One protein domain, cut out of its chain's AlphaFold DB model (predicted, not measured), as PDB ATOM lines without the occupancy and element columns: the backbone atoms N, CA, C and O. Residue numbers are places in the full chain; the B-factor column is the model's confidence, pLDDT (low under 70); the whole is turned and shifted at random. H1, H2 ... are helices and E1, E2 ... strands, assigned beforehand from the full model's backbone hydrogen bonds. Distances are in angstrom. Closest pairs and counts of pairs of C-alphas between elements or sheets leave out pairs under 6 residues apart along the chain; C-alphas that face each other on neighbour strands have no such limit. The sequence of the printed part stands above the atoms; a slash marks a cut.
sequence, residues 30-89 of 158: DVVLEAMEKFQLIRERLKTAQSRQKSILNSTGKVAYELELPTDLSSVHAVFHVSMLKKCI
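This is residues 30 to 89 of the 158 residues of the protein "uncharacterized protein LOC107870489" of Capsicum annuum (UniProt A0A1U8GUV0). A long, straight helix, H1, runs into a small head; its residues 30 to 48 stick out as an arm and make most of the length. The head is a three-stranded antiparallel sheet with the short helix H2 grazing it, and the loop at residues 71 to 76 sticks out from it too. The 60 printed residues hold two named helices and three named strands, in the order H1, E1, E2, E3, H2; the class is mixed, helices and strands. The whole is only just extended, close to loose, with a radius of gyration of the C-alphas of 16.0 A and spans of 51 by 24 by 16 A.

H1, residues 30 to 54, is not on the sheet of E1, residues 56 to 60, E2, residues 64 to 67, and E3, residues 79 to 81. The strands form a meander, each the antiparallel neighbour of the one before, with E1 and E3 as edge strands. In the hairpin E1 and E2, at 151 degrees, N 57 and O 66 are within hydrogen-bond range at 2.8 A. In the hairpin E2 and E3, at 140 degrees, N 65 and O 80 are 2.8 A apart. H2, residues 82 to 88, is on the sheet but only grazes it with residues 82 to 85; its closest C-alpha pair with E2 is Ala 64 and Val 82, 5.3 A. H1 and H2 are apart. In both helices every O i to N i+4 pair is within hydrogen-bond range.

H1 begins at C-alpha 30, (139.726, 174.534, 107.162), and is 36.1 A long. E1 measures 10.8 A, E2 9.7 A and E3 6.9 A. H2, 10.0 A, ends at C-alpha 88, (166.684, 165.025, 86.352).

The C-alphas of Asp 30 and Gly 61, the two farthest apart, are 52.1 A apart. The printed part has no cut. The link E2 to E3, 11 residues, is long. Mean pLDDT of the printed part is 73.8; 19 residues are under 70, among them residues 46 to 55.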
ATOM      1  N   ASP A  30     139.446 175.593 108.137       59.34
ATOM      2  CA  ASP A  30     139.726 174.534 107.162       59.34
ATOM      3  C   ASP A  30     140.679 174.984 106.039       59.34
ATOM      4  O   ASP A  30     141.598 174.272 105.649       59.34
ATOM      5  N   VAL A  31     140.555 176.234 105.593       68.81
ATOM      6  CA  VAL A  31     141.410 176.805 104.537       68.81
ATOM      7  C   VAL A  31     142.810 177.092 105.066       68.81
ATOM      8  O   VAL A  31     143.803 176.944 104.357       68.81
ATOM      9  N   VAL A  32     142.894 177.487 106.335       70.62
ATOM     10  CA  VAL A  32     144.172 177.681 107.020       70.62
ATOM     11  C   VAL A  32     144.873 176.333 107.184       70.62
ATOM     12  O   VAL A  32     146.066 176.243 106.903       70.62
ATOM     13  N   LEU A  33     144.140 175.275 107.550       70.25
ATOM     14  CA  LEU A  33     144.674 173.914 107.634       70.25
ATOM     15  C   LEU A  33     145.145 173.399 106.266       70.25
ATOM     16  O   LEU A  33     146.278 172.932 106.158       70.25
ATOM     17  N   GLU A  34     144.353 173.574 105.207       72.06
ATOM     18  CA  GLU A  34     144.759 173.190 103.851       72.06
ATOM     19  C   GLU A  34     146.016 173.961 103.407       72.06
ATOM     20  O   GLU A  34     146.977 173.373 102.905       72.06
ATOM     21  N   ALA A  35     146.068 175.275 103.641       74.31
ATOM     22  CA  ALA A  35     147.238 176.090 103.325       74.31
ATOM     23  C   ALA A  35     148.488 175.636 104.103       74.31
ATOM     24  O   ALA A  35     149.585 175.607 103.538       74.31
ATOM     25  N   MET A  36     148.330 175.231 105.367       73.69
ATOM     26  CA  MET A  36     149.408 174.672 106.188       73.69
ATOM     27  C   MET A  36     149.922 173.340 105.633       73.69
ATOM     28  O   MET A  36     151.136 173.138 105.567       73.69
ATOM     29  N   GLU A  37     149.041 172.453 105.168       78.19
ATOM     30  CA  GLU A  37     149.439 171.198 104.521       78.19
ATOM     31  C   GLU A  37     150.217 171.448 103.226       78.19
ATOM     32  O   GLU A  37     151.270 170.842 102.990       78.19
ATOM     33  N   LYS A  38     149.754 172.388 102.390       73.44
ATOM     34  CA  LYS A  38     150.481 172.782 101.170       73.44
ATOM     35  C   LYS A  38     151.832 173.399 101.510       73.44
ATOM     36  O   LYS A  38     152.822 173.108 100.839       73.44
ATOM     37  N   PHE A  39     151.901 174.207 102.563       76.31
ATOM     38  CA  PHE A  39     153.146 174.799 103.032       76.31
ATOM     39  C   PHE A  39     154.138 173.738 103.529       76.31
ATOM     40  O   PHE A  39     155.320 173.785 103.181       76.31
ATOM     41  N   GLN A  40     153.659 172.725 104.253       69.88
ATOM     42  CA  GLN A  40     154.481 171.603 104.699       69.88
ATOM     43  C   GLN A  40     154.991 170.766 103.518       69.88
ATOM     44  O   GLN A  40     156.171 170.412 103.471       69.88
ATOM     45  N   LEU A  41     154.147 170.520 102.514       74.50
ATOM     46  CA  LEU A  41     154.552 169.856 101.276       74.50
ATOM     47  C   LEU A  41     155.637 170.648 100.529       74.50
ATOM     48  O   LEU A  41     156.586 170.062 100.006       74.50
ATOM     49  N   ILE A  42     155.520 171.977 100.485       76.62
ATOM     50  CA  ILE A  42     156.532 172.853  99.883       76.62
ATOM     51  C   ILE A  42     157.848 172.763 100.666       76.62
ATOM     52  O   ILE A  42     158.898 172.581 100.049       76.62
ATOM     53  N   ARG A  43     157.809 172.804 102.006       67.44
ATOM     54  CA  ARG A  43     158.992 172.627 102.871       67.44
ATOM     55  C   ARG A  43     159.704 171.300 102.603       67.44
ATOM     56  O   ARG A  43     160.920 171.289 102.424       67.44
ATOM     57  N   GLU A  44     158.969 170.196 102.519       69.75
ATOM     58  CA  GLU A  44     159.555 168.874 102.256       69.75
ATOM     59  C   GLU A  44     160.145 168.761 100.844       69.75
ATOM     60  O   GLU A  44     161.260 168.259 100.657       69.75
ATOM     61  N   ARG A  45     159.465 169.318  99.833       72.62
ATOM     62  CA  ARG A  45     160.004 169.389  98.463       72.62
ATOM     63  C   ARG A  45     161.283 170.224  98.393       72.62
ATOM     64  O   ARG A  45     162.222 169.827  97.703       72.62
ATOM     65  N   LEU A  46     161.353 171.327  99.140       64.75
ATOM     66  CA  LEU A  46     162.542 172.176  99.235       64.75
ATOM     67  C   LEU A  46     163.718 171.454  99.902       64.75
ATOM     68  O   LEU A  46     164.813 171.450  99.342       64.75
ATOM     69  N   LYS A  47     163.499 170.786 101.043       65.38
ATOM     70  CA  LYS A  47     164.535 169.967 101.705       65.38
ATOM     71  C   LYS A  47     165.074 168.884 100.774       65.38
ATOM     72  O   LYS A  47     166.285 168.700 100.667       65.38
ATOM     73  N   THR A  48     164.179 168.214 100.050       64.56
ATOM     74  CA  THR A  48     164.547 167.171  99.086       64.56
ATOM     75  C   THR A  48     165.392 167.738  97.940       64.56
ATOM     76  O   THR A  48     166.408 167.152  97.572       64.56
ATOM     77  N   ALA A  49     165.020 168.893  97.383       62.16
ATOM     78  CA  ALA A  49     165.792 169.552  96.328       62.16
ATOM     79  C   ALA A  49     167.174 170.022  96.819       62.16
ATOM     80  O   ALA A  49     168.170 169.835  96.124       62.16
ATOM     81  N   GLN A  50     167.251 170.574  98.034       61.84
ATOM     82  CA  GLN A  50     168.508 171.013  98.639       61.84
ATOM     83  C   GLN A  50     169.447 169.836  98.937       61.84
ATOM     84  O   GLN A  50     170.643 169.923  98.670       61.84
ATOM     85  N   SER A  51     168.917 168.724  99.451       59.06
ATOM     86  CA  SER A  51     169.662 167.472  99.636       59.06
ATOM     87  C   SER A  51     170.270 166.983  98.317       59.06
ATOM     88  O   SER A  51     171.458 166.676  98.274       59.06
ATOM     89  N   ARG A  52     169.497 167.009  97.222       59.22
ATOM     90  CA  ARG A  52     169.977 166.642  95.877       59.22
ATOM     91  C   ARG A  52     171.072 167.566  95.335       59.22
ATOM     92  O   ARG A  52     171.851 167.141  94.494       59.22
ATOM     93  N   GLN A  53     171.110 168.830  95.759       58.31
ATOM     94  CA  GLN A  53     172.191 169.756  95.399       58.31
ATOM     95  C   GLN A  53     173.433 169.565  96.277       58.31
ATOM     96  O   GLN A  53     174.550 169.697  95.786       58.31
ATOM     97  N   LYS A  54     173.243 169.244  97.564       62.00
ATOM     98  CA  LYS A  54     174.331 168.982  98.518       62.00
ATOM     99  C   LYS A  54     175.096 167.696  98.233       62.00
ATOM    100  O   LYS A  54     176.226 167.583  98.681       62.00
ATOM    101  N   SER A  55     174.512 166.761  97.493       63.19
ATOM    102  CA  SER A  55     175.179 165.509  97.165       63.19
ATOM    103  C   SER A  55     176.258 165.648  96.090       63.19
ATOM    104  O   SER A  55     176.820 164.630  95.737       63.19
ATOM    105  N   ILE A  56     176.578 166.831  95.545       70.44
ATOM    106  CA  ILE A  56     177.699 166.985  94.597       70.44
ATOM    107  C   ILE A  56     179.017 167.109  95.377       70.44
ATOM    108  O   ILE A  56     179.280 168.151  95.970       70.44
ATOM    109  N   LEU A  57     179.849 166.065  95.336       76.06
ATOM    110  CA  LEU A  57     181.163 166.022  95.985       76.06
ATOM    111  C   LEU A  57     182.211 166.801  95.201       76.06
ATOM    112  O   LEU A  57     182.837 167.721  95.716       76.06
ATOM    113  N   ASN A  58     182.406 166.406  93.944       73.75
ATOM    114  CA  ASN A  58     183.498 166.879  93.108       73.75
ATOM    115  C   ASN A  58     183.033 167.031  91.661       73.75
ATOM    116  O   ASN A  58     182.167 166.305  91.178       73.75
ATOM    117  N   SER A  59     183.648 167.956  90.930       75.44
ATOM    118  CA  SER A  59     183.497 168.059  89.478       75.44
ATOM    119  C   SER A  59     184.710 167.446  88.790       75.44
ATOM    120  O   SER A  59     185.794 168.037  88.782       75.44
ATOM    121  N   THR A  60     184.544 166.271  88.190       69.75
ATOM    122  CA  THR A  60     185.598 165.630  87.400       69.75
ATOM    123  C   THR A  60     185.614 166.275  86.008       69.75
ATOM    124  O   THR A  60     184.980 165.815  85.057       69.75
ATOM    125  N   GLY A  61     186.294 167.420  85.896       75.69
ATOM    126  CA  GLY A  61     186.349 168.227  84.671       75.69
ATOM    127  C   GLY A  61     185.054 169.008  84.386       75.69
ATOM    128  O   GLY A  61     184.284 169.319  85.287       75.69
ATOM    129  N   LYS A  62     184.805 169.359  83.113       74.56
ATOM    130  CA  LYS A  62     183.611 170.135  82.690       74.56
ATOM    131  C   LYS A  62     182.354 169.285  82.454       74.56
ATOM    132  O   LYS A  62     181.306 169.825  82.104       74.56
ATOM    133  N   VAL A  63     182.480 167.965  82.550       79.56
ATOM    134  CA  VAL A  63     181.585 167.024  81.862       79.56
ATOM    135  C   VAL A  63     180.879 166.071  82.833       79.56
ATOM    136  O   VAL A  63     179.782 165.598  82.527       79.56
ATOM    137  N   ALA A  64     181.438 165.850  84.027       84.81
ATOM    138  CA  ALA A  64     180.874 164.953  85.028       84.81
ATOM    139  C   ALA A  64     180.966 165.517  86.454       84.81
ATOM    140  O   ALA A  64     181.895 166.254  86.788       84.81
ATOM    141  N   TYR A  65     179.994 165.136  87.279       86.25
ATOM    142  CA  TYR A  65     179.961 165.373  88.717       86.25
ATOM    143  C   TYR A  65     179.985 164.036  89.454       86.25
ATOM    144  O   TYR A  65     179.288 163.097  89.073       86.25
ATOM    145  N   GLU A  66     180.775 163.967  90.512       85.38
ATOM    146  CA  GLU A  66     180.768 162.886  91.487       85.38
ATOM    147  C   GLU A  66     179.750 163.215  92.581       85.38
ATOM    148  O   GLU A  66     179.745 164.338  93.095       85.38
ATOM    149  N   LEU A  67     178.873 162.264  92.906       84.81
ATOM    150  CA  LEU A  67     177.808 162.429  93.885       84.81
ATOM    151  C   LEU A  67     178.007 161.553  95.130       84.81
ATOM    152  O   LEU A  67     178.394 160.394  95.015       84.81
ATOM    153  N   GLU A  68     177.627 162.057  96.305       81.12
ATOM    154  CA  GLU A  68     177.355 161.224  97.480       81.12
ATOM    155  C   GLU A  68     176.079 160.418  97.227       81.12
ATOM    156  O   GLU A  68     174.967 160.959  97.218       81.12
ATOM    157  N   LEU A  69     176.237 159.116  96.987       79.25
ATOM    158  CA  LEU A  69     175.113 158.202  96.827       79.25
ATOM    159  C   LEU A  69     174.684 157.623  98.184       79.25
ATOM    160  O   LEU A  69     175.543 157.239  98.980       79.25
ATOM    161  N   PRO A  70     173.368 157.506  98.451       80.31
ATOM    162  CA  PRO A  70     172.867 156.742  99.588       80.31
ATOM    163  C   PRO A  70     173.372 155.297  99.553       80.31
ATOM    164  O   PRO A  70     173.529 154.722  98.474       80.31
ATOM    165  N   THR A  71     173.557 154.682 100.723       80.25
ATOM    166  CA  THR A  71     174.067 153.305 100.866       80.25
ATOM    167  C   THR A  71     173.265 152.280 100.053       80.25
ATOM    168  O   THR A  71     173.844 151.346  99.495       80.25
ATOM    169  N   ASP A  72     171.958 152.505  99.897       81.44
ATOM    170  CA  ASP A  72     171.042 151.673  99.102       81.44
ATOM    171  C   ASP A  72     171.393 151.643  97.601       81.44
ATOM    172  O   ASP A  72     171.030 150.708  96.890       81.44
ATOM    173  N   LEU A  73     172.117 152.656  97.113       76.19
ATOM    174  CA  LEU A  73     172.568 152.806  95.726       76.19
ATOM    175  C   LEU A  73     174.086 152.628  95.578       76.19
ATOM    176  O   LEU A  73     174.653 153.027  94.564       76.19
ATOM    177  N   SER A  74     174.744 152.003  96.558       79.31
ATOM    178  CA  SER A  74     176.195 151.744  96.555       79.31
ATOM    179  C   SER A  74     176.691 150.904  95.368       79.31
ATOM    180  O   SER A  74     177.882 150.910  95.066       79.31
ATOM    181  N   SER A  75     175.793 150.205  94.667       86.12
ATOM    182  CA  SER A  75     176.094 149.462  93.437       86.12
ATOM    183  C   SER A  75     176.178 150.340  92.183       86.12
ATOM    184  O   SER A  75     176.683 149.888  91.155       86.12
ATOM    185  N   VAL A  76     175.687 151.582  92.237       84.94
ATOM    186  CA  VAL A  76     175.712 152.533  91.122       84.94
ATOM    187  C   VAL A  76     176.985 153.373  91.204       84.94
ATOM    188  O   VAL A  76     177.397 153.805  92.278       84.94
ATOM    189  N   HIS A  77     177.615 153.643  90.061       85.38
ATOM    190  CA  HIS A  77     178.773 154.532  90.023       85.38
ATOM    191  C   HIS A  77     178.394 155.949  90.468       85.38
ATOM    192  O   HIS A  77     177.469 156.549  89.927       85.38
ATOM    193  N   ALA A  78     179.167 156.503  91.402       83.56
ATOM    194  CA  ALA A  78     178.972 157.851  91.936       83.56
ATOM    195  C   ALA A  78     179.208 158.974  90.908       83.56
ATOM    196  O   ALA A  78     178.820 160.113  91.148       83.56
ATOM    197  N   VAL A  79     179.833 158.685  89.761       87.31
ATOM    198  CA  VAL A  79     180.170 159.687  88.740       87.31
ATOM    199  C   VAL A  79     179.086 159.749  87.666       87.31
ATOM    200  O   VAL A  79     178.892 158.806  86.899       87.31
ATOM    201  N   PHE A  80     178.418 160.899  87.563       85.12
ATOM    202  CA  PHE A  80     177.334 161.155  86.619       85.12
ATOM    203  C   PHE A  80     177.679 162.282  85.649       85.12
ATOM    204  O   PHE A  80     178.216 163.325  86.016       85.12
ATOM    205  N   HIS A  81     177.301 162.108  84.386       86.12
ATOM    206  CA  HIS A  81     177.475 163.138  83.368       86.12
ATOM    207  C   HIS A  81     176.503 164.315  83.584       86.12
ATOM    208  O   HIS A  81     175.324 164.119  83.887       86.12
ATOM    209  N   VAL A  82     176.954 165.551  83.342       78.12
ATOM    210  CA  VAL A  82     176.175 166.790  83.575       78.12
ATOM    211  C   VAL A  82     174.823 166.779  82.849       78.12
ATOM    212  O   VAL A  82     173.823 167.268  83.372       78.12
ATOM    213  N   SER A  83     174.762 166.208  81.644       77.56
ATOM    214  CA  SER A  83     173.506 166.105  80.881       77.56
ATOM    215  C   SER A  83     172.466 165.194  81.538       77.56
ATOM    216  O   SER A  83     171.275 165.453  81.389       77.56
ATOM    217  N   MET A  84     172.884 164.157  82.273       78.06
ATOM    218  CA  MET A  84     171.964 163.278  83.000       78.06
ATOM    219  C   MET A  84     171.352 164.022  84.180       78.06
ATOM    220  O   MET A  84     170.142 164.004  84.364       78.06
ATOM    221  N   LEU A  85     172.173 164.779  84.907       76.00
ATOM    222  CA  LEU A  85     171.718 165.582  86.039       76.00
ATOM    223  C   LEU A  85     170.788 166.714  85.594       76.00
ATOM    224  O   LEU A  85     169.753 166.940  86.212       76.00
ATOM    225  N   LYS A  86     171.090 167.360  84.462       70.75
ATOM    226  CA  LYS A  86     170.208 168.365  83.850       70.75
ATOM    227  C   LYS A  86     168.857 167.800  83.414       70.75
ATOM    228  O   LYS A  86     167.877 168.526  83.469       70.75
ATOM    229  N   LYS A  87     168.789 166.529  83.001       68.31
ATOM    230  CA  LYS A  87     167.516 165.856  82.685       68.31
ATOM    231  C   LYS A  87     166.701 165.517  83.936       68.31
ATOM    232  O   LYS A  87     165.481 165.458  83.855       68.31
ATOM    233  N   CYS A  88     167.357 165.300  85.078       59.53
ATOM    234  CA  CYS A  88     166.684 165.025  86.352       59.53
ATOM    235  C   CYS A  88     166.067 166.281  86.989       59.53
ATOM    236  O   CYS A  88     165.131 166.174  87.783       59.53
ATOM    237  N   ILE A  89     166.581 167.466  86.655       59.34
ATOM    238  CA  ILE A  89     165.992 168.744  87.052       59.34
ATOM    239  C   ILE A  89     164.875 169.040  86.045       59.34
ATOM    240  O   ILE A  89     165.123 169.565  84.963       59.34
TER     241      ILE A  89